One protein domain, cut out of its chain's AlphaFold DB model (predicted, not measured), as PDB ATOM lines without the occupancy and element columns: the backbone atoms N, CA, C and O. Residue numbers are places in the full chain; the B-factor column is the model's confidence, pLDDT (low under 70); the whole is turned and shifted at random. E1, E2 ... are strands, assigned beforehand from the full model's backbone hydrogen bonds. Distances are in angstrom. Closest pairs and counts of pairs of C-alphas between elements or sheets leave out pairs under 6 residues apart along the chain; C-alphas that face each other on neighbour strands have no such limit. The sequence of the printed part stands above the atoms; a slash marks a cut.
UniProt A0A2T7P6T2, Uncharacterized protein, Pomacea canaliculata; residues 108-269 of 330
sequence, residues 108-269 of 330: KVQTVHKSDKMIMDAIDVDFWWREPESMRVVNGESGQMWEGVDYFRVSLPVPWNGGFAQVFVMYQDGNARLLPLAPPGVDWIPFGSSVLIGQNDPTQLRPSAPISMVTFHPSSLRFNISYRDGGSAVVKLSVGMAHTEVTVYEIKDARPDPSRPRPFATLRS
ATOM      1  N   LYS A 108      35.490 -42.585  28.725       96.44
ATOM      2  CA  LYS A 108      34.992 -43.182  27.483       96.44
ATOM      3  C   LYS A 108      33.531 -43.570  27.671       96.44
ATOM      4  O   LYS A 108      33.202 -44.452  28.461       96.44
ATOM      5  N   VAL A 109      32.654 -42.911  26.919       97.81
ATOM      6  CA  VAL A 109      31.204 -43.130  26.974       97.81
ATOM      7  C   VAL A 109      30.778 -44.067  25.849       97.81
ATOM      8  O   VAL A 109      31.032 -43.797  24.676       97.81
ATOM      9  N   GLN A 110      30.097 -45.154  26.204       97.81
ATOM     10  CA  GLN A 110      29.557 -46.136  25.269       97.81
ATOM     11  C   GLN A 110      28.043 -46.249  25.462       97.81
ATOM     12  O   GLN A 110      27.569 -46.648  26.523       97.81
ATOM     13  N   THR A 111      27.257 -45.905  24.442       98.38
ATOM     14  CA  THR A 111      25.791 -45.970  24.539       98.38
ATOM     15  C   THR A 111      25.298 -47.416  24.448       98.38
ATOM     16  O   THR A 111      25.465 -48.081  23.428       98.38
ATOM     17  N   VAL A 112      24.649 -47.875  25.519       98.38
ATOM     18  CA  VAL A 112      24.055 -49.215  25.674       98.38
ATOM     19  C   VAL A 112      22.670 -49.287  25.031       98.38
ATOM     20  O   VAL A 112      22.270 -50.304  24.456       98.38
ATOM     21  N   HIS A 113      21.911 -48.196  25.148       98.44
ATOM     22  CA  HIS A 113      20.586 -48.047  24.559       98.44
ATOM     23  C   HIS A 113      20.262 -46.566  24.361       98.44
ATOM     24  O   HIS A 113      20.562 -45.739  25.222       98.44
ATOM     25  N   LYS A 114      19.590 -46.238  23.256       97.81
ATOM     26  CA  LYS A 114      19.072 -44.898  22.983       97.81
ATOM     27  C   LYS A 114      17.720 -44.981  22.288       97.81
ATOM     28  O   LYS A 114      17.583 -45.654  21.270       97.81
ATOM     29  N   SER A 115      16.752 -44.252  22.825       96.75
ATOM     30  CA  SER A 115      15.428 -44.031  22.249       96.75
ATOM     31  C   SER A 115      14.967 -42.597  22.530       96.75
ATOM     32  O   SER A 115      15.678 -41.809  23.153       96.75
ATOM     33  N   ASP A 116      13.767 -42.254  22.074       95.69
ATOM     34  CA  ASP A 116      13.057 -41.027  22.454       95.69
ATOM     35  C   ASP A 116      12.703 -40.984  23.952       95.69
ATOM     36  O   ASP A 116      12.496 -39.912  24.515       95.69
ATOM     37  N   LYS A 117      12.657 -42.149  24.611       94.94
ATOM     38  CA  LYS A 117      12.258 -42.294  26.015       94.94
ATOM     39  C   LYS A 117      13.417 -42.384  26.992       94.94
ATOM     40  O   LYS A 117      13.205 -42.123  28.171       94.94
ATOM     41  N   MET A 118      14.606 -42.796  26.556       96.12
ATOM     42  CA  MET A 118      15.755 -42.929  27.453       96.12
ATOM     43  C   MET A 118      17.089 -43.039  26.718       96.12
ATOM     44  O   MET A 118      17.167 -43.498  25.578       96.12
ATOM     45  N   ILE A 119      18.153 -42.715  27.446       97.94
ATOM     46  CA  ILE A 119      19.536 -43.018  27.094       97.94
ATOM     47  C   ILE A 119      20.146 -43.791  28.260       97.94
ATOM     48  O   ILE A 119      20.050 -43.359  29.409       97.94
ATOM     49  N   MET A 120      20.783 -44.920  27.966       98.19
ATOM     50  CA  MET A 120      21.664 -45.600  28.905       98.19
ATOM     51  C   MET A 120      23.072 -45.631  28.328       98.19
ATOM     52  O   MET A 120      23.276 -46.149  27.230       98.19
ATOM     53  N   ASP A 121      24.028 -45.134  29.104       98.69
ATOM     54  CA  ASP A 121      25.448 -45.183  28.774       98.69
ATOM     55  C   ASP A 121      26.196 -46.062  29.781       98.69
ATOM     56  O   ASP A 121      25.897 -46.039  30.977       98.69
ATOM     57  N   ALA A 122      27.197 -46.787  29.292       98.50
ATOM     58  CA  ALA A 122      28.257 -47.423  30.059       98.50
ATOM     59  C   ALA A 122      29.526 -46.563  29.959       98.50
ATOM     60  O   ALA A 122      29.892 -46.125  28.866       98.50
ATOM     61  N   ILE A 123      30.168 -46.290  31.093       98.31
ATOM     62  CA  ILE A 123      31.318 -45.393  31.195       98.31
ATOM     63  C   ILE A 123      32.534 -46.162  31.717       98.31
ATOM     64  O   ILE A 123      32.442 -46.859  32.727       98.31
ATOM     65  N   ASP A 124      33.655 -45.996  31.020       96.94
ATOM     66  CA  ASP A 124      35.013 -46.420  31.388       96.94
ATOM     67  C   ASP A 124      35.813 -45.160  31.765       96.94
ATOM     68  O   ASP A 124      35.846 -44.195  30.993       96.94
ATOM     69  N   VAL A 125      36.397 -45.131  32.964       94.75
ATOM     70  CA  VAL A 125      37.148 -43.993  33.496       94.75
ATOM     71  C   VAL A 125      38.610 -44.373  33.657       94.75
ATOM     72  O   VAL A 125      38.978 -45.211  34.476       94.75
ATOM     73  N   ASP A 126      39.476 -43.650  32.955       91.06
ATOM     74  CA  ASP A 126      40.916 -43.865  33.040       91.06
ATOM     75  C   ASP A 126      41.447 -43.712  34.483       91.06
ATOM     76  O   ASP A 126      41.292 -42.659  35.110       91.06
ATOM     77  N   PHE A 127      42.089 -44.764  35.006       85.94
ATOM     78  CA  PHE A 127      42.492 -44.903  36.415       85.94
ATOM     79  C   PHE A 127      41.363 -44.718  37.415       85.94
ATOM     80  O   PHE A 127      41.528 -44.076  38.462       85.94
ATOM     81  N   TRP A 128      40.229 -45.355  37.142       89.94
ATOM     82  CA  TRP A 128      39.216 -45.544  38.154       89.94
ATOM     83  C   TRP A 128      39.824 -46.086  39.454       89.94
ATOM     84  O   TRP A 128      40.778 -46.868  39.479       89.94
ATOM     85  N   TRP A 129      39.283 -45.664  40.594       85.81
ATOM     86  CA  TRP A 129      39.886 -45.977  41.893       85.81
ATOM     87  C   TRP A 129      39.939 -47.490  42.193       85.81
ATOM     88  O   TRP A 129      40.723 -47.903  43.050       85.81
ATOM     89  N   ARG A 130      39.146 -48.307  41.479       88.12
ATOM     90  CA  ARG A 130      39.144 -49.781  41.559       88.12
ATOM     91  C   ARG A 130      39.907 -50.489  40.445       88.12
ATOM     92  O   ARG A 130      39.925 -51.716  40.445       88.12
ATOM     93  N   GLU A 131      40.537 -49.758  39.534       86.88
ATOM     94  CA  GLU A 131      41.323 -50.343  38.447       86.88
ATOM     95  C   GLU A 131      42.327 -51.382  39.004       86.88
ATOM     96  O   GLU A 131      43.005 -51.088  40.006       86.88
ATOM     97  N   PRO A 132      42.439 -52.590  38.410       87.50
ATOM     98  CA  PRO A 132      41.895 -53.012  37.110       87.50
ATOM     99  C   PRO A 132      40.523 -53.706  37.162       87.50
ATOM    100  O   PRO A 132      40.115 -54.368  36.207       87.50
ATOM    101  N   GLU A 133      39.817 -53.650  38.291       91.00
ATOM    102  CA  GLU A 133      38.468 -54.207  38.351       91.00
ATOM    103  C   GLU A 133      37.486 -53.338  37.566       91.00
ATOM    104  O   GLU A 133      37.490 -52.122  37.709       91.00
ATOM    105  N   SER A 134      36.599 -53.982  36.807       95.00
ATOM    106  CA  SER A 134      35.474 -53.360  36.098       95.00
ATOM    107  C   SER A 134      34.284 -54.320  36.008       95.00
ATOM    108  O   SER A 134      34.444 -55.544  36.126       95.00
ATOM    109  N   MET A 135      33.071 -53.800  35.816       98.00
ATOM    110  CA  MET A 135      31.886 -54.622  35.555       98.00
ATOM    111  C   MET A 135      31.628 -54.772  34.053       98.00
ATOM    112  O   MET A 135      32.127 -54.015  33.221       98.00
ATOM    113  N   ARG A 136      30.795 -55.755  33.708       98.56
ATOM    114  CA  ARG A 136      30.224 -55.891  32.364       98.56
ATOM    115  C   ARG A 136      28.797 -55.370  32.346       98.56
ATOM    116  O   ARG A 136      28.039 -55.626  33.280       98.56
ATOM    117  N   VAL A 137      28.406 -54.707  31.268       98.75
ATOM    118  CA  VAL A 137      27.015 -54.320  31.017       98.75
ATOM    119  C   VAL A 137      26.515 -55.080  29.798       98.75
ATOM    120  O   VAL A 137      27.215 -55.186  28.801       98.75
ATOM    121  N   VAL A 138      25.308 -55.628  29.879       98.69
ATOM    122  CA  VAL A 138      24.656 -56.372  28.801       98.69
ATOM    123  C   VAL A 138      23.299 -55.744  28.538       98.69
ATOM    124  O   VAL A 138      22.524 -55.528  29.469       98.69
ATOM    125  N   ASN A 139      22.982 -55.487  27.277       98.50
ATOM    126  CA  ASN A 139      21.626 -55.140  26.876       98.50
ATOM    127  C   ASN A 139      20.841 -56.446  26.712       98.50
ATOM    128  O   ASN A 139      21.116 -57.241  25.818       98.50
ATOM    129  N   GLY A 140      19.881 -56.686  27.601       97.94
ATOM    130  CA  GLY A 140      19.097 -57.916  27.670       97.94
ATOM    131  C   GLY A 140      18.161 -58.145  26.484       97.94
ATOM    132  O   GLY A 140      17.695 -59.264  26.311       97.94
ATOM    133  N   GLU A 141      17.900 -57.125  25.661       96.56
ATOM    134  CA  GLU A 141      17.066 -57.246  24.457       96.56
ATOM    135  C   GLU A 141      17.895 -57.595  23.215       96.56
ATOM    136  O   GLU A 141      17.473 -58.422  22.410       96.56
ATOM    137  N   SER A 142      19.080 -56.999  23.056       97.00
ATOM    138  CA  SER A 142      19.957 -57.249  21.898       97.00
ATOM    139  C   SER A 142      21.021 -58.322  22.140       97.00
ATOM    140  O   SER A 142      21.589 -58.843  21.184       97.00
ATOM    141  N   GLY A 143      21.335 -58.628  23.401       97.44
ATOM    142  CA  GLY A 143      22.453 -59.486  23.792       97.44
ATOM    143  C   GLY A 143      23.832 -58.826  23.665       97.44
ATOM    144  O   GLY A 143      24.834 -59.464  23.986       97.44
ATOM    145  N   GLN A 144      23.914 -57.567  23.217       98.25
ATOM    146  CA  GLN A 144      25.182 -56.846  23.113       98.25
ATOM    147  C   GLN A 144      25.800 -56.632  24.502       98.25
ATOM    148  O   GLN A 144      25.087 -56.369  25.474       98.25
ATOM    149  N   MET A 145      27.127 -56.740  24.581       98.38
ATOM    150  CA  MET A 145      27.897 -56.650  25.818       98.38
ATOM    151  C   MET A 145      28.981 -55.577  25.717       98.38
ATOM    152  O   MET A 145      29.627 -55.426  24.681       98.38
ATOM    153  N   TRP A 146      29.187 -54.880  26.829       98.38
ATOM    154  CA  TRP A 146      30.228 -53.889  27.055       98.38
ATOM    155  C   TRP A 146      31.069 -54.327  28.254       98.38
ATOM    156  O   TRP A 146      30.529 -54.656  29.313       98.38
ATOM    157  N   GLU A 147      32.385 -54.346  28.079       97.25
ATOM    158  CA  GLU A 147      33.365 -54.678  29.117       97.25
ATOM    159  C   GLU A 147      34.113 -53.416  29.562       97.25
ATOM    160  O   GLU A 147      34.004 -52.375  28.913       97.25
ATOM    161  N   GLY A 148      34.863 -53.497  30.666       95.69
ATOM    162  CA  GLY A 148      35.631 -52.349  31.156       95.69
ATOM    163  C   GLY A 148      34.763 -51.233  31.740       95.69
ATOM    164  O   GLY A 148      35.173 -50.084  31.730       95.69
ATOM    165  N   VAL A 149      33.543 -51.533  32.197       98.19
ATOM    166  CA  VAL A 149      32.610 -50.503  32.667       98.19
ATOM    167  C   VAL A 149      32.840 -50.212  34.149       98.19
ATOM    168  O   VAL A 149      32.774 -51.117  34.979       98.19
ATOM    169  N   ASP A 150      33.032 -48.948  34.508       98.06
ATOM    170  CA  ASP A 150      33.160 -48.496  35.898       98.06
ATOM    171  C   ASP A 150      31.838 -48.053  36.496       98.06
ATOM    172  O   ASP A 150      31.560 -48.275  37.677       98.06
ATOM    173  N   TYR A 151      31.000 -47.423  35.683       98.19
ATOM    174  CA  TYR A 151      29.642 -47.079  36.057       98.19
ATOM    175  C   TYR A 151      28.750 -46.996  34.827       98.19
ATOM    176  O   TYR A 151      29.215 -46.833  33.702       98.19
ATOM    177  N   PHE A 152      27.444 -47.101  35.038       98.44
ATOM    178  CA  PHE A 152      26.464 -46.764  34.015       98.44
ATOM    179  C   PHE A 152      25.559 -45.648  34.514       98.44
ATOM    180  O   PHE A 152      25.362 -45.475  35.721       98.44
ATOM    181  N   ARG A 153      24.982 -44.902  33.576       97.31
ATOM    182  CA  ARG A 153      23.991 -43.866  33.870       97.31
ATOM    183  C   ARG A 153      22.758 -44.027  33.003       97.31
ATOM    184  O   ARG A 153      22.846 -44.458  31.854       97.31
ATOM    185  N   VAL A 154      21.621 -43.635  33.556       97.19
ATOM    186  CA  VAL A 154      20.336 -43.564  32.862       97.19
ATOM    187  C   VAL A 154      19.913 -42.109  32.801       97.19
ATOM    188  O   VAL A 154      19.890 -41.421  33.827       97.19
ATOM    189  N   SER A 155      19.556 -41.661  31.602       95.75
ATOM    190  CA  SER A 155      18.997 -40.339  31.356       95.75
ATOM    191  C   SER A 155      17.626 -40.451  30.702       95.75
ATOM    192  O   SER A 155      17.426 -41.280  29.813       95.75
ATOM    193  N   LEU A 156      16.684 -39.615  31.131       94.31
ATOM    194  CA  LEU A 156      15.300 -39.585  30.650       94.31
ATOM    195  C   LEU A 156      14.961 -38.209  30.064       94.31
ATOM    196  O   LEU A 156      15.585 -37.224  30.464       94.31
ATOM    197  N   PRO A 157      14.007 -38.121  29.121       93.62
ATOM    198  CA  PRO A 157      13.635 -36.865  28.494       93.62
ATOM    199  C   PRO A 157      13.072 -35.887  29.523       93.62
ATOM    200  O   PRO A 157      12.306 -36.269  30.413       93.62
ATOM    201  N   VAL A 158      13.419 -34.614  29.370       92.06
ATOM    202  CA  VAL A 158      12.863 -33.535  30.186       92.06
ATOM    203  C   VAL A 158      11.761 -32.779  29.435       92.06
ATOM    204  O   VAL A 158      11.878 -32.545  28.230       92.06
ATOM    205  N   PRO A 159      10.690 -32.342  30.121       90.44
ATOM    206  CA  PRO A 159       9.523 -31.771  29.452       90.44
ATOM    207  C   PRO A 159       9.709 -30.334  28.938       90.44
ATOM    208  O   PRO A 159       8.862 -29.858  28.190       90.44
ATOM    209  N   TRP A 160      10.778 -29.624  29.321       90.44
ATOM    210  CA  TRP A 160      10.924 -28.182  29.037       90.44
ATOM    211  C   TRP A 160      11.908 -27.812  27.920       90.44
ATOM    212  O   TRP A 160      11.861 -26.673  27.468       90.44
ATOM    213  N   ASN A 161      12.806 -28.698  27.470       88.25
ATOM    214  CA  ASN A 161      13.784 -28.342  26.423       88.25
ATOM    215  C   ASN A 161      14.076 -29.451  25.393       88.25
ATOM    216  O   ASN A 161      14.976 -29.292  24.573       88.25
ATOM    217  N   GLY A 162      13.343 -30.571  25.430       87.31
ATOM    218  CA  GLY A 162      13.562 -31.706  24.522       87.31
ATOM    219  C   GLY A 162      14.888 -32.452  24.731       87.31
ATOM    220  O   GLY A 162      15.214 -33.339  23.945       87.31
ATOM    221  N   GLY A 163      15.660 -32.095  25.760       91.19
ATOM    222  CA  GLY A 163      16.882 -32.774  26.165       91.19
ATOM    223  C   GLY A 163      16.619 -33.964  27.085       91.19
ATOM    224  O   GLY A 163      15.480 -34.388  27.287       91.19
ATOM    225  N   PHE A 164      17.694 -34.482  27.676       92.81
ATOM    226  CA  PHE A 164      17.660 -35.576  28.642       92.81
ATOM    227  C   PHE A 164      18.351 -35.144  29.935       92.81
ATOM    228  O   PHE A 164      19.376 -34.468  29.884       92.81
ATOM    229  N   ALA A 165      17.822 -35.569  31.079       91.25
ATOM    230  CA  ALA A 165      18.461 -35.403  32.379       91.25
ATOM    231  C   ALA A 165      18.861 -36.763  32.945       91.25
ATOM    232  O   ALA A 165      18.112 -37.735  32.834       91.25
ATOM    233  N   GLN A 166      20.034 -36.821  33.574       92.69
ATOM    234  CA  GLN A 166      20.494 -38.002  34.296       92.69
ATOM    235  C   GLN A 166      19.659 -38.196  35.565       92.69
ATOM    236  O   GLN A 166      19.560 -37.289  36.385       92.69
ATOM    237  N   VAL A 167      19.105 -39.393  35.739       92.88
ATOM    238  CA  VAL A 167      18.188 -39.724  36.849       92.88
ATOM    239  C   VAL A 167      18.716 -40.848  37.735       92.88
ATOM    240  O   VAL A 167      18.312 -40.992  38.888       92.88
ATOM    241  N   PHE A 168      19.646 -41.647  37.215       95.19
ATOM    242  CA  PHE A 168      20.228 -42.766  37.940       95.19
ATOM    243  C   PHE A 168      21.661 -43.018  37.489       95.19
ATOM    244  O   PHE A 168      21.954 -42.991  36.295       95.19
ATOM    245  N   VAL A 169      22.542 -43.288  38.447       96.19
ATOM    246  CA  VAL A 169      23.918 -43.738  38.210       96.19
ATOM    247  C   VAL A 169      24.194 -44.901  39.141       96.19
ATOM    248  O   VAL A 169      23.865 -44.817  40.323       96.19
ATOM    249  N   MET A 170      24.832 -45.951  38.643       97.75
ATOM    250  CA  MET A 170      25.304 -47.051  39.475       97.75
ATOM    251  C   MET A 170      26.738 -47.407  39.112       97.75
ATOM    252  O   MET A 170      27.062 -47.664  37.951       97.75
ATOM    253  N   TYR A 171      27.583 -47.403  40.134       97.62
ATOM    254  CA  TYR A 171      28.999 -47.722  40.063       97.62
ATOM    255  C   TYR A 171      29.224 -49.219  40.258       97.62
ATOM    256  O   TYR A 171      28.445 -49.910  40.914       97.62
ATOM    257  N   GLN A 172      30.349 -49.717  39.752       97.69
ATOM    258  CA  GLN A 172      30.746 -51.118  39.869       97.69
ATOM    259  C   GLN A 172      30.992 -51.595  41.315       97.69
ATOM    260  O   GLN A 172      31.246 -52.774  41.544       97.69
ATOM    261  N   ASP A 173      30.976 -50.699  42.302       96.19
ATOM    262  CA  ASP A 173      31.052 -51.004  43.737       96.19
ATOM    263  C   ASP A 173      29.674 -51.076  44.417       96.19
ATOM    264  O   ASP A 173      29.609 -51.128  45.644       96.19
ATOM    265  N   GLY A 174      28.584 -51.040  43.644       96.25
ATOM    266  CA  GLY A 174      27.216 -51.063  44.152       96.25
ATOM    267  C   GLY A 174      26.700 -49.701  44.607       96.25
ATOM    268  O   GLY A 174      25.515 -49.578  44.910       96.25
ATOM    269  N   ASN A 175      27.538 -48.656  44.637       95.69
ATOM    270  CA  ASN A 175      27.076 -47.322  44.986       95.69
ATOM    271  C   ASN A 175      26.122 -46.800  43.905       95.69
ATOM    272  O   ASN A 175      26.438 -46.827  42.716       95.69
ATOM    273  N   ALA A 176      24.962 -46.304  44.316       95.75
ATOM    274  CA  ALA A 176      23.929 -45.798  43.435       95.75
ATOM    275  C   ALA A 176      23.560 -44.364  43.810       95.75
ATOM    276  O   ALA A 176      23.378 -44.018  44.980       95.75
ATOM    277  N   ARG A 177      23.441 -43.524  42.786       93.19
ATOM    278  CA  ARG A 177      22.973 -42.148  42.904       93.19
ATOM    279  C   ARG A 177      21.617 -42.045  42.233       93.19
ATOM    280  O   ARG A 177      21.468 -42.420  41.070       93.19
ATOM    281  N   LEU A 178      20.650 -41.538  42.981       91.94
ATOM    282  CA  LEU A 178      19.284 -41.325  42.534       91.94
ATOM    283  C   LEU A 178      19.088 -39.818  42.413       91.94
ATOM    284  O   LEU A 178      19.348 -39.086  43.365       91.94
ATOM    285  N   LEU A 179      18.655 -39.362  41.246       88.50
ATOM    286  CA  LEU A 179      18.403 -37.954  40.976       88.50
ATOM    287  C   LEU A 179      16.954 -37.789  40.532       88.50
ATOM    288  O   LEU A 179      16.510 -38.557  39.674       88.50
ATOM    289  N   PRO A 180      16.210 -36.799  41.051       87.62
ATOM    290  CA  PRO A 180      14.991 -36.377  40.380       87.62
ATOM    291  C   PRO A 180      15.345 -35.791  39.006       87.62
ATOM    292  O   PRO A 180      16.509 -35.497  38.716       87.62
ATOM    293  N   LEU A 181      14.340 -35.586  38.156       88.38
ATOM    294  CA  LEU A 181      14.551 -34.799  36.944       88.38
ATOM    295  C   LEU A 181      15.049 -33.401  37.342       88.38
ATOM    296  O   LEU A 181      14.444 -32.741  38.187       88.38
ATOM    297  N   ALA A 182      16.173 -32.977  36.757       83.50
ATOM    298  CA  ALA A 182      16.754 -31.662  37.027       83.50
ATOM    299  C   ALA A 182      15.710 -30.567  36.761       83.50
ATOM    300  O   ALA A 182      14.968 -30.718  35.811       83.50
ATOM    301  N   PRO A 183      15.576 -29.496  37.552       83.12
ATOM    302  CA  PRO A 183      14.579 -28.459  37.275       83.12
ATOM    303  C   PRO A 183      14.917 -27.651  36.002       83.12
ATOM    304  O   PRO A 183      16.073 -27.634  35.569       83.12
ATOM    305  N   PRO A 184      13.945 -26.927  35.402       85.69
ATOM    306  CA  PRO A 184      14.216 -26.038  34.273       85.69
ATOM    307  C   PRO A 184      15.363 -25.060  34.561       85.69
ATOM    308  O   PRO A 184      15.378 -24.404  35.601       85.69
ATOM    309  N   GLY A 185      16.301 -24.934  33.619       80.75
ATOM    310  CA  GLY A 185      17.452 -24.030  33.733       80.75
ATOM    311  C   GLY A 185      18.656 -24.603  34.483       80.75
ATOM    312  O   GLY A 185      19.647 -23.894  34.643       80.75
ATOM    313  N   VAL A 186      18.593 -25.865  34.922       77.81
ATOM    314  CA  VAL A 186      19.714 -26.576  35.546       77.81
ATOM    315  C   VAL A 186      19.958 -27.884  34.799       77.81
ATOM    316  O   VAL A 186      19.060 -28.710  34.669       77.81
ATOM    317  N   ASP A 187      21.191 -28.092  34.342       68.56
ATOM    318  CA  ASP A 187      21.555 -29.288  33.570       68.56
ATOM    319  C   ASP A 187      21.995 -30.462  34.464       68.56
ATOM    320  O   ASP A 187      22.062 -31.609  34.019       68.56
ATOM    321  N   TRP A 188      22.297 -30.192  35.739       73.12
ATOM    322  CA  TRP A 188      22.814 -31.181  36.680       73.12
ATOM    323  C   TRP A 188      22.496 -30.835  38.138       73.12
ATOM    324  O   TRP A 188      22.654 -29.694  38.568       73.12
ATOM    325  N   ILE A 189      22.097 -31.846  38.916       75.75
ATOM    326  CA  ILE A 189      21.968 -31.752  40.372       75.75
ATOM    327  C   ILE A 189      23.217 -32.381  41.012       75.75
ATOM    328  O   ILE A 189      23.441 -33.587  40.839       75.75
ATOM    329  N   PRO A 190      24.032 -31.600  41.740       73.00
ATOM    330  CA  PRO A 190      25.188 -32.127  42.451       73.00
ATOM    331  C   PRO A 190      24.783 -33.123  43.544       73.00
ATOM    332  O   PRO A 190      23.728 -33.015  44.164       73.00
ATOM    333  N   PHE A 191      25.628 -34.130  43.751       73.25
ATOM    334  CA  PHE A 191      25.335 -35.271  44.617       73.25
ATOM    335  C   PHE A 191      25.848 -35.057  46.034       73.25
ATOM    336  O   PHE A 191      26.998 -34.657  46.196       73.25
ATOM    337  N   GLY A 192      25.034 -35.422  47.025       79.12
ATOM    338  CA  GLY A 192      25.461 -35.531  48.419       79.12
ATOM    339  C   GLY A 192      25.337 -36.968  48.907       79.12
ATOM    340  O   GLY A 192      26.304 -37.729  48.901       79.12
ATOM    341  N   SER A 193      24.118 -37.379  49.251       89.56
ATOM    342  CA  SER A 193      23.844 -38.740  49.721       89.56
ATOM    343  C   SER A 193      23.723 -39.767  48.585       89.56
ATOM    344  O   SER A 193      23.177 -39.495  47.514       89.56
ATOM    345  N   SER A 194      24.209 -40.983  48.832       92.12
ATOM    346  CA  SER A 194      24.086 -42.136  47.936       92.12
ATOM    347  C   SER A 194      23.740 -43.407  48.706       92.12
ATOM    348  O   SER A 194      23.928 -43.491  49.920       92.12
ATOM    349  N   VAL A 195      23.235 -44.415  47.999       94.81
ATOM    350  CA  VAL A 195      22.902 -45.717  48.587       94.81
ATOM    351  C   VAL A 195      23.724 -46.784  47.893       94.81
ATOM    352  O   VAL A 195      23.674 -46.919  46.677       94.81
ATOM    353  N   LEU A 196      24.477 -47.558  48.659       95.81
ATOM    354  CA  LEU A 196      25.094 -48.786  48.191       95.81
ATOM    355  C   LEU A 196      24.020 -49.874  48.170       95.81
ATOM    356  O   LEU A 196      23.425 -50.160  49.205       95.81
ATOM    357  N   ILE A 197      23.760 -50.438  46.992       95.75
ATOM    358  CA  ILE A 197      22.821 -51.539  46.771       95.75
ATOM    359  C   ILE A 197      23.621 -52.833  46.634       95.75
ATOM    360  O   ILE A 197      24.558 -52.906  45.839       95.75
ATOM    361  N   GLY A 198      23.219 -53.852  47.390       93.19
ATOM    362  CA  GLY A 198      23.930 -55.123  47.465       93.19
ATOM    363  C   GLY A 198      24.617 -55.306  48.807       93.19
ATOM    364  O   GLY A 198      24.759 -54.374  49.596       93.19
ATOM    365  N   GLN A 199      25.018 -56.543  49.076       90.81
ATOM    366  CA  GLN A 199      25.638 -56.880  50.346       90.81
ATOM    367  C   GLN A 199      27.048 -56.319  50.433       90.81
ATOM    368  O   GLN A 199      27.873 -56.500  49.539       90.81
ATOM    369  N   ASN A 200      27.340 -55.672  51.554       92.19
ATOM    370  CA  ASN A 200      28.644 -55.097  51.829       92.19
ATOM    371  C   ASN A 200      29.039 -55.321  53.288       92.19
ATOM    372  O   ASN A 200      28.217 -55.666  54.133       92.19
ATOM    373  N   ASP A 201      30.316 -55.110  53.581       90.69
ATOM    374  CA  ASP A 201      30.799 -54.997  54.952       90.69
ATOM    375  C   ASP A 201      30.839 -53.505  55.329       90.69
ATOM    376  O   ASP A 201      31.684 -52.776  54.800       90.69
ATOM    377  N   PRO A 202      29.916 -53.009  56.175       87.44
ATOM    378  CA  PRO A 202      29.870 -51.596  56.544       87.44
ATOM    379  C   PRO A 202      31.045 -51.172  57.441       87.44
ATOM    380  O   PRO A 202      31.245 -49.978  57.627       87.44
ATOM    381  N   THR A 203      31.834 -52.117  57.971       86.69
ATOM    382  CA  THR A 203      33.005 -51.821  58.817       86.69
ATOM    383  C   THR A 203      34.262 -51.487  58.013       86.69
ATOM    384  O   THR A 203      35.235 -50.968  58.559       86.69
ATOM    385  N   GLN A 204      34.262 -51.764  56.705       89.75
ATOM    386  CA  GLN A 204      35.366 -51.382  55.832       89.75
ATOM    387  C   GLN A 204      35.450 -49.861  55.695       89.75
ATOM    388  O   GLN A 204      34.430 -49.184  55.602       89.75
ATOM    389  N   LEU A 205      36.672 -49.331  55.564       86.44
ATOM    390  CA  LEU A 205      36.908 -47.897  55.329       86.44
ATOM    391  C   LEU A 205      36.100 -47.362  54.133       86.44
ATOM    392  O   LEU A 205      35.633 -46.224  54.135       86.44
ATOM    393  N   ARG A 206      35.929 -48.198  53.105       88.88
ATOM    394  CA  ARG A 206      35.068 -47.926  51.958       88.88
ATOM    395  C   ARG A 206      34.232 -49.167  51.648       88.88
ATOM    396  O   ARG A 206      34.698 -50.028  50.903       88.88
ATOM    397  N   PRO A 207      33.015 -49.262  52.203       92.56
ATOM    398  CA  PRO A 207      32.127 -50.376  51.916       92.56
ATOM    399  C   PRO A 207      31.819 -50.454  50.419       92.56
ATOM    400  O   PRO A 207      31.653 -49.424  49.759       92.56
ATOM    401  N   SER A 208      31.753 -51.675  49.892       94.50
ATOM    402  CA  SER A 208      31.432 -51.951  48.491       94.50
ATOM    403  C   SER A 208      30.662 -53.266  48.350       94.50
ATOM    404  O   SER A 208      30.866 -54.190  49.136       94.50
ATOM    405  N   ALA A 209      29.809 -53.339  47.329       95.25
ATOM    406  CA  ALA A 209      29.218 -54.556  46.786       95.25
ATOM    407  C   ALA A 209      29.713 -54.712  45.335       95.25
ATOM    408  O   ALA A 209      29.093 -54.188  44.407       95.25
ATOM    409  N   PRO A 210      30.873 -55.357  45.109       96.12
ATOM    410  CA  PRO A 210      31.484 -55.420  43.787       96.12
ATOM    411  C   PRO A 210      30.573 -56.100  42.765       96.12
ATOM    412  O   PRO A 210      30.242 -57.278  42.900       96.12
ATOM    413  N   ILE A 211      30.208 -55.379  41.713       98.25
ATOM    414  CA  ILE A 211      29.382 -55.876  40.618       98.25
ATOM    415  C   ILE A 211      30.284 -56.541  39.578       98.25
ATOM    416  O   ILE A 211      31.311 -56.002  39.172       98.25
ATOM    417  N   SER A 212      29.893 -57.733  39.138       98.19
ATOM    418  CA  SER A 212      30.543 -58.447  38.036       98.19
ATOM    419  C   SER A 212      29.835 -58.210  36.701       98.19
ATOM    420  O   SER A 212      30.481 -58.120  35.655       98.19
ATOM    421  N   MET A 213      28.503 -58.117  36.726       98.62
ATOM    422  CA  MET A 213      27.679 -57.977  35.534       98.62
ATOM    423  C   MET A 213      26.353 -57.288  35.850       98.62
ATOM    424  O   MET A 213      25.734 -57.553  36.881       98.62
ATOM    425  N   VAL A 214      25.898 -56.461  34.914       98.81
ATOM    426  CA  VAL A 214      24.566 -55.861  34.891       98.81
ATOM    427  C   VAL A 214      23.894 -56.225  33.577       98.81
ATOM    428  O   VAL A 214      24.442 -55.963  32.510       98.81
ATOM    429  N   THR A 215      22.695 -56.795  33.630       98.81
ATOM    430  CA  THR A 215      21.848 -56.980  32.446       98.81
ATOM    431  C   THR A 215      20.699 -55.986  32.481       98.81
ATOM    432  O   THR A 215      19.832 -56.070  33.350       98.81
ATOM    433  N   PHE A 216      20.692 -55.055  31.536       98.69
ATOM    434  CA  PHE A 216      19.681 -54.017  31.399       98.69
ATOM    435  C   PHE A 216      18.541 -54.446  30.476       98.69
ATOM    436  O   PHE A 216      18.785 -54.911  29.369       98.69
ATOM    437  N   HIS A 217      17.300 -54.232  30.904       98.38
ATOM    438  CA  HIS A 217      16.078 -54.508  30.145       98.38
ATOM    439  C   HIS A 217      15.340 -53.185  29.854       98.38
ATOM    440  O   HIS A 217      14.522 -52.765  30.686       98.38
ATOM    441  N   PRO A 218      15.616 -52.518  28.712       97.00
ATOM    442  CA  PRO A 218      15.076 -51.196  28.381       97.00
ATOM    443  C   PRO A 218      13.552 -51.090  28.486       97.00
ATOM    444  O   PRO A 218      13.036 -50.168  29.115       97.00
ATOM    445  N   SER A 219      12.821 -52.068  27.949       95.75
ATOM    446  CA  SER A 219      11.350 -52.118  27.944       95.75
ATOM    447  C   SER A 219      10.695 -52.052  29.327       95.75
ATOM    448  O   SER A 219       9.540 -51.643  29.435       95.75
ATOM    449  N   SER A 220      11.410 -52.436  30.387       95.94
ATOM    450  CA  SER A 220      10.893 -52.471  31.764       95.94
ATOM    451  C   SER A 220      11.682 -51.606  32.752       95.94
ATOM    452  O   SER A 220      11.361 -51.618  33.942       95.94
ATOM    453  N   LEU A 221      12.694 -50.874  32.264       96.56
ATOM    454  CA  LEU A 221      13.635 -50.072  33.052       96.56
ATOM    455  C   LEU A 221      14.191 -50.846  34.267       96.56
ATOM    456  O   LEU A 221      14.207 -50.369  35.407       96.56
ATOM    457  N   ARG A 222      14.597 -52.092  33.994       98.19
ATOM    458  CA  ARG A 222      15.013 -53.093  34.982       98.19
ATOM    459  C   ARG A 222      16.455 -53.528  34.747       98.19
ATOM    460  O   ARG A 222      16.882 -53.694  33.609       98.19
ATOM    461  N   PHE A 223      17.169 -53.793  35.830       98.69
ATOM    462  CA  PHE A 223      18.555 -54.235  35.860       98.69
ATOM    463  C   PHE A 223      18.651 -55.514  36.683       98.69
ATOM    464  O   PHE A 223      18.251 -55.536  37.846       98.69
ATOM    465  N   ASN A 224      19.206 -56.570  36.098       98.69
ATOM    466  CA  ASN A 224      19.601 -57.759  36.843       98.69
ATOM    467  C   ASN A 224      21.085 -57.616  37.185       98.69
ATOM    468  O   ASN A 224      21.913 -57.518  36.279       98.69
ATOM    469  N   ILE A 225      21.416 -57.590  38.471       98.56
ATOM    470  CA  ILE A 225      22.774 -57.375  38.969       98.56
ATOM    471  C   ILE A 225      23.328 -58.702  39.475       98.56
ATOM    472  O   ILE A 225      22.679 -59.399  40.253       98.56
ATOM    473  N   SER A 226      24.540 -59.042  39.043       98.38
ATOM    474  CA  SER A 226      25.330 -60.152  39.580       98.38
ATOM    475  C   SER A 226      26.570 -59.606  40.278       98.38
ATOM    476  O   SER A 226      27.401 -58.941  39.650       98.38
ATOM    477  N   TYR A 227      26.726 -59.910  41.560       97.25
ATOM    478  CA  TYR A 227      27.871 -59.485  42.363       97.25
ATOM    479  C   TYR A 227      29.023 -60.494  42.261       97.25
ATOM    480  O   TYR A 227      28.824 -61.669  41.948       97.25
ATOM    481  N   ARG A 228      30.259 -60.037  42.492       95.50
ATOM    482  CA  ARG A 228      31.470 -60.877  42.399       95.50
ATOM    483  C   ARG A 228      31.532 -61.966  43.469       95.50
ATOM    484  O   ARG A 228      32.227 -62.958  43.277       95.50
ATOM    485  N   ASP A 229      30.833 -61.787  44.584       92.44
ATOM    486  CA  ASP A 229      30.725 -62.789  45.646       92.44
ATOM    487  C   ASP A 229      29.750 -63.934  45.307       92.44
ATOM    488  O   ASP A 229      29.697 -64.916  46.047       92.44
ATOM    489  N   GLY A 230      29.040 -63.837  44.174       94.38
ATOM    490  CA  GLY A 230      28.030 -64.786  43.705       94.38
ATOM    491  C   GLY A 230      26.589 -64.367  44.015       94.38
ATOM    492  O   GLY A 230      25.660 -65.102  43.663       94.38
ATOM    493  N   GLY A 231      26.394 -63.232  44.697       94.25
ATOM    494  CA  GLY A 231      25.080 -62.709  45.047       94.25
ATOM    495  C   GLY A 231      24.377 -62.102  43.837       94.25
ATOM    496  O   GLY A 231      24.981 -61.864  42.785       94.25
ATOM    497  N   SER A 232      23.093 -61.787  43.987       96.75
ATOM    498  CA  SER A 232      22.346 -61.082  42.943       96.75
ATOM    499  C   SER A 232      21.239 -60.203  43.503       96.75
ATOM    500  O   SER A 232      20.774 -60.409  44.620       96.75
ATOM    501  N   ALA A 233      20.799 -59.233  42.710       97.00
ATOM    502  CA  ALA A 233      19.598 -58.454  42.981       97.00
ATOM    503  C   ALA A 233      18.955 -58.005  41.668       97.00
ATOM    504  O   ALA A 233      19.636 -57.845  40.652       97.00
ATOM    505  N   VAL A 234      17.651 -57.750  41.701       98.00
ATOM    506  CA  VAL A 234      16.938 -57.067  40.625       98.00
ATOM    507  C   VAL A 234      16.615 -55.653  41.075       98.00
ATOM    508  O   VAL A 234      16.074 -55.436  42.155       98.00
ATOM    509  N   VAL A 235      16.953 -54.687  40.229       98.06
ATOM    510  CA  VAL A 235      16.739 -53.259  40.452       98.06
ATOM    511  C   VAL A 235      15.793 -52.744  39.378       98.06
ATOM    512  O   VAL A 235      16.025 -52.951  38.190       98.06
ATOM    513  N   LYS A 236      14.721 -52.065  39.774       98.06
ATOM    514  CA  LYS A 236      13.761 -51.445  38.858       98.06
ATOM    515  C   LYS A 236      13.629 -49.964  39.167       98.06
ATOM    516  O   LYS A 236      13.460 -49.593  40.326       98.06
ATOM    517  N   LEU A 237      13.683 -49.142  38.124       97.12
ATOM    518  CA  LEU A 237      13.545 -47.696  38.244       97.12
ATOM    519  C   LEU A 237      12.110 -47.254  37.960       97.12
ATOM    520  O   LEU A 237      11.464 -47.736  37.028       97.12
ATOM    521  N   SER A 238      11.645 -46.289  38.745       95.31
ATOM    522  CA  SER A 238      10.437 -45.507  38.502       95.31
ATOM    523  C   SER A 238      10.786 -44.043  38.735       95.31
ATOM    524  O   SER A 238      11.260 -43.684  39.809       95.31
ATOM    525  N   VAL A 239      10.623 -43.197  37.722       91.62
ATOM    526  CA  VAL A 239      11.095 -41.810  37.778       91.62
ATOM    527  C   VAL A 239       9.923 -40.861  37.627       91.62
ATOM    528  O   VAL A 239       9.183 -40.922  36.645       91.62
ATOM    529  N   GLY A 240       9.768 -39.980  38.610       89.31
ATOM    530  CA  GLY A 240       8.832 -38.869  38.586       89.31
ATOM    531  C   GLY A 240       9.549 -37.526  38.474       89.31
ATOM    532  O   GLY A 240      10.774 -37.429  38.489       89.31
ATOM    533  N   MET A 241       8.761 -36.454  38.412       85.00
ATOM    534  CA  MET A 241       9.288 -35.085  38.348       85.00
ATOM    535  C   MET A 241      10.053 -34.685  39.615       85.00
ATOM    536  O   MET A 241      11.051 -33.983  39.530       85.00
ATOM    537  N   ALA A 242       9.579 -35.124  40.785       86.38
ATOM    538  CA  ALA A 242      10.109 -34.697  42.083       86.38
ATOM    539  C   ALA A 242      11.019 -35.734  42.758       86.38
ATOM    540  O   ALA A 242      11.701 -35.403  43.722       86.38
ATOM    541  N   HIS A 243      11.014 -36.987  42.300       89.44
ATOM    542  CA  HIS A 243      11.810 -38.057  42.895       89.44
ATOM    543  C   HIS A 243      12.083 -39.177  41.890       89.44
ATOM    544  O   HIS A 243      11.311 -39.397  40.957       89.44
ATOM    545  N   THR A 244      13.157 -39.918  42.146       93.06
ATOM    546  CA  THR A 244      13.449 -41.203  41.509       93.06
ATOM    547  C   THR A 244      13.318 -42.296  42.554       93.06
ATOM    548  O   THR A 244      13.947 -42.233  43.608       93.06
ATOM    549  N   GLU A 245      12.493 -43.291  42.263       95.38
ATOM    550  CA  GLU A 245      12.300 -44.479  43.080       95.38
ATOM    551  C   GLU A 245      13.076 -45.657  42.484       95.38
ATOM    552  O   GLU A 245      13.050 -45.918  41.276       95.38
ATOM    553  N   VAL A 246      13.752 -46.390  43.365       95.94
ATOM    554  CA  VAL A 246      14.436 -47.638  43.046       95.94
ATOM    555  C   VAL A 246      13.788 -48.752  43.855       95.94
ATOM    556  O   VAL A 246      13.876 -48.770  45.079       95.94
ATOM    557  N   THR A 247      13.159 -49.707  43.173       96.75
ATOM    558  CA  THR A 247      12.688 -50.946  43.804       96.75
ATOM    559  C   THR A 247      13.760 -52.018  43.664       96.75
ATOM    560  O   THR A 247      14.144 -52.355  42.544       96.75
ATOM    561  N   VAL A 248      14.216 -52.576  44.786       96.38
ATOM    562  CA  VAL A 248      15.179 -53.688  44.823       96.38
ATOM    563  C   VAL A 248      14.474 -54.947  45.322       96.38
ATOM    564  O   VAL A 248      13.816 -54.913  46.360       96.38
ATOM    565  N   TYR A 249      14.575 -56.046  44.579       95.31
ATOM    566  CA  TYR A 249      13.906 -57.312  44.892       95.31
ATOM    567  C   TYR A 249      14.693 -58.513  44.352       95.31
ATOM    568  O   TYR A 249      15.738 -58.334  43.729       95.31
ATOM    569  N   GLU A 250      14.223 -59.736  44.637       93.75
ATOM    570  CA  GLU A 250      14.929 -60.985  44.277       93.75
ATOM    571  C   GLU A 250      16.400 -60.972  44.747       93.75
ATOM    572  O   GLU A 250      17.322 -61.371  44.034       93.75
ATOM    573  N   ILE A 251      16.616 -60.457  45.962       91.94
ATOM    574  CA  ILE A 251      17.941 -60.351  46.567       91.94
ATOM    575  C   ILE A 251      18.389 -61.751  46.980       91.94
ATOM    576  O   ILE A 251      17.726 -62.416  47.775       91.94
ATOM    577  N   LYS A 252      19.528 -62.182  46.448       90.75
ATOM    578  CA  LYS A 252      20.167 -63.448  46.789       90.75
ATOM    579  C   LYS A 252      21.492 -63.181  47.484       90.75
ATOM    580  O   LYS A 252      22.394 -62.589  46.892       90.75
ATOM    581  N   ASP A 253      21.605 -63.703  48.697       83.06
ATOM    582  CA  ASP A 253      22.856 -63.800  49.438       83.06
ATOM    583  C   ASP A 253      23.671 -65.003  48.939       83.06
ATOM    584  O   ASP A 253      23.153 -66.119  48.835       83.06
ATOM    585  N   ALA A 254      24.944 -64.791  48.609       78.75
ATOM    586  CA  ALA A 254      25.846 -65.883  48.248       78.75
ATOM    587  C   ALA A 254      26.484 -66.581  49.451       78.75
ATOM    588  O   ALA A 254      26.931 -67.723  49.329       78.75
ATOM    589  N   ARG A 255      26.573 -65.894  50.591       73.62
ATOM    590  CA  ARG A 255      27.197 -66.351  51.833       73.62
ATOM    591  C   ARG A 255      26.383 -65.863  53.036       73.62
ATOM    592  O   ARG A 255      26.894 -65.049  53.809       73.62
ATOM    593  N   PRO A 256      25.155 -66.383  53.221       76.62
ATOM    594  CA  PRO A 256      24.357 -66.025  54.378       76.62
ATOM    595  C   PRO A 256      25.096 -66.450  55.642       76.62
ATOM    596  O   PRO A 256      25.327 -67.637  55.876       76.62
ATOM    597  N   ASP A 257      25.484 -65.464  56.443       78.81
ATOM    598  CA  ASP A 257      26.025 -65.659  57.782       78.81
ATOM    599  C   ASP A 257      25.008 -65.114  58.793       78.81
ATOM    600  O   ASP A 257      24.971 -63.905  59.043       78.81
ATOM    601  N   PRO A 258      24.180 -65.985  59.399       78.31
ATOM    602  CA  PRO A 258      23.204 -65.569  60.400       78.31
ATOM    603  C   PRO A 258      23.839 -64.902  61.628       78.31
ATOM    604  O   PRO A 258      23.164 -64.154  62.328       78.31
ATOM    605  N   SER A 259      25.122 -65.167  61.904       81.56
ATOM    606  CA  SER A 259      25.841 -64.562  63.028       81.56
ATOM    607  C   SER A 259      26.366 -63.158  62.720       81.56
ATOM    608  O   SER A 259      26.706 -62.412  63.638       81.56
ATOM    609  N   ARG A 260      26.431 -62.786  61.436       78.56
ATOM    610  CA  ARG A 260      26.925 -61.493  60.950       78.56
ATOM    611  C   ARG A 260      26.066 -61.020  59.773       78.56
ATOM    612  O   ARG A 260      26.548 -61.019  58.634       78.56
ATOM    613  N   PRO A 261      24.803 -60.626  60.024       80.44
ATOM    614  CA  PRO A 261      23.915 -60.177  58.965       80.44
ATOM    615  C   PRO A 261      24.541 -58.986  58.239       80.44
ATOM    616  O   PRO A 261      24.984 -58.017  58.858       80.44
ATOM    617  N   ARG A 262      24.595 -59.069  56.909       86.44
ATOM    618  CA  ARG A 262      25.076 -57.973  56.067       86.44
ATOM    619  C   ARG A 262      23.900 -57.108  55.622       86.44
ATOM    620  O   ARG A 262      22.848 -57.654  55.287       86.44
ATOM    621  N   PRO A 263      24.060 -55.774  55.592       89.94
ATOM    622  CA  PRO A 263      23.017 -54.896  55.085       89.94
ATOM    623  C   PRO A 263      22.720 -55.220  53.617       89.94
ATOM    624  O   PRO A 263      23.628 -55.491  52.835       89.94
ATOM    625  N   PHE A 264      21.444 -55.166  53.231       85.94
ATOM    626  CA  PHE A 264      21.039 -55.226  51.820       85.94
ATOM    627  C   PHE A 264      21.192 -53.866  51.114       85.94
ATOM    628  O   PHE A 264      21.221 -53.799  49.882       85.94
ATOM    629  N   ALA A 265      21.257 -52.786  51.901       91.81
ATOM    630  CA  ALA A 265      21.519 -51.429  51.458       91.81
ATOM    631  C   ALA A 265      22.294 -50.658  52.537       91.81
ATOM    632  O   ALA A 265      21.982 -50.770  53.722       91.81
ATOM    633  N   THR A 266      23.261 -49.839  52.128       94.12
ATOM    634  CA  THR A 266      24.025 -48.960  53.030       94.12
ATOM    635  C   THR A 266      23.934 -47.518  52.545       94.12
ATOM    636  O   THR A 266      24.334 -47.218  51.423       94.12
ATOM    637  N   LEU A 267      23.445 -46.600  53.382       93.50
ATOM    638  CA  LEU A 267      23.504 -45.169  53.080       93.50
ATOM    639  C   LEU A 267      24.936 -44.658  53.262       93.50
ATOM    640  O   LEU A 267      25.583 -44.934  54.270       93.50
ATOM    641  N   ARG A 268      25.413 -43.861  52.310       90.88
ATOM    642  CA  ARG A 268      26.660 -43.106  52.421       90.88
ATOM    643  C   ARG A 268      26.356 -41.632  52.229       90.88
ATOM    644  O   ARG A 268      25.727 -41.243  51.252       90.88
ATOM    645  N   SER A 269      26.800 -40.818  53.175       91.75
ATOM    646  CA  SER A 269      26.569 -39.379  53.154       91.75
ATOM    647  C   SER A 269      27.689 -38.662  53.892       91.75
ATOM    648  O   SER A 269      28.354 -39.259  54.741       91.75
TER     649      SER A 269
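AT A GLANCE: This is residues 108 to 269 of the 330 residues of an uncharacterized protein of Pomacea canaliculata (UniProt A0A2T7P6T2). Two strongly twisted sheets lie face to face as a sandwich, E1, E2, E5, E6, E7, E8 and E13 in one layer and E4, E3, E9, E10, E11 and E12 in the other, their strands running nearly in line at 14 degrees. The facing parts are 10.0 A apart centre to centre with planes 25 degrees apart, and loops at the two ends, among them those with Asn 161 and Ser 259, make the long axis. The printed part has 162 residues with 13 named strands, E1 to E13 in order along the chain, and no named helix: its class is all strand. The first sheet, ordered E1, E2, E5, E6, E7, E8, E13, is antiparallel; the second, ordered E4, E3, E9, E10, E11, E12, is mixed. The whole is compact, with a radius of gyration of the C-alphas of 15.7 A, yet elongated in outline, with spans of 52 by 33 by 32 A.

HOW THE PARTS SIT: E1, residues 108 to 114, is an edge strand and forms an antiparallel hairpin with E2, residues 119 to 125; N 110 and O 122 are 2.8 A apart. The link of 9 residues after E2 changes sheet to E3, residues 135 to 139, which forms a hairpin with the edge strand E4, residues 145 to 149, with N 137 and O 146 at 2.9 A. Between the sheets, the closest C-alphas of E2 and E4 are those of Asp 124 and Val 149, 4.9 A apart. One residue after E4 the chain is back in the first sheet with E5, residues 151 to 157, antiparallel to E2, with N 121 and O 153 at 3.1 A. E5 begins a meander, each strand the antiparallel neighbour of the one before: E6, residues 164 to 171, E7, residues 175 to 178, and E8, residues 194 to 197. N 154 and O 168 are 2.8 A apart across E5 and E6, N 169 and O 177 are 3.0 A apart across E6 and E7, and N 176 and O 195 are 2.8 A apart across E7 and E8. E6 bends by 54 degrees at residue 167, and E7 has staggered pairing, with E8 over residues 175 to 176 and with E6 over 176 to 178. A long link leads to E9, residues 211 to 217, parallel to E3 at 14 degrees, with N 138 and O 214 at 2.8 A. E9 begins a second meander with E10, residues 222 to 227, E11, residues 232 to 239, and the edge strand E12, residues 244 to 252. Its pairs include N 215 and O 224 at 2.9 A, N 223 and O 235 at 2.8 A, and N 236 and O 247 at 2.8 A. The closest C-alphas of E7 and E12 are those of Leu 178 and Thr 244, 5.9 A apart. E13, residues 265 to 268, is the other edge strand of the first sheet, antiparallel to E8, with N 196 and O 266 at 2.8 A; E12 and E13 are apart.

IN THESE COORDINATES: E1 begins at C-alpha 108, (34.992, -43.182, 27.483), and spans 16.6 A. E2 spans 18.8 A, E5 20.4 A, E6 20.2 A, E9 17.0 A, E10 16.1 A and E11 22.9 A. E12, the longest strand by residues, runs 23.8 A from C-alpha 244 at (13.449, -41.203, 41.509). E13 ends at C-alpha 268, (26.660, -43.106, 52.421).

THE WHOLE: The two C-alphas farthest apart, those of Asn 161 and Ser 259, are 52.9 A apart. The printed part has no cut. The long links are residues 179 to 193, 198 to 210 and 253 to 264. The mean pLDDT of the printed part is 92.4, and one residue, Asp 187, is under 70.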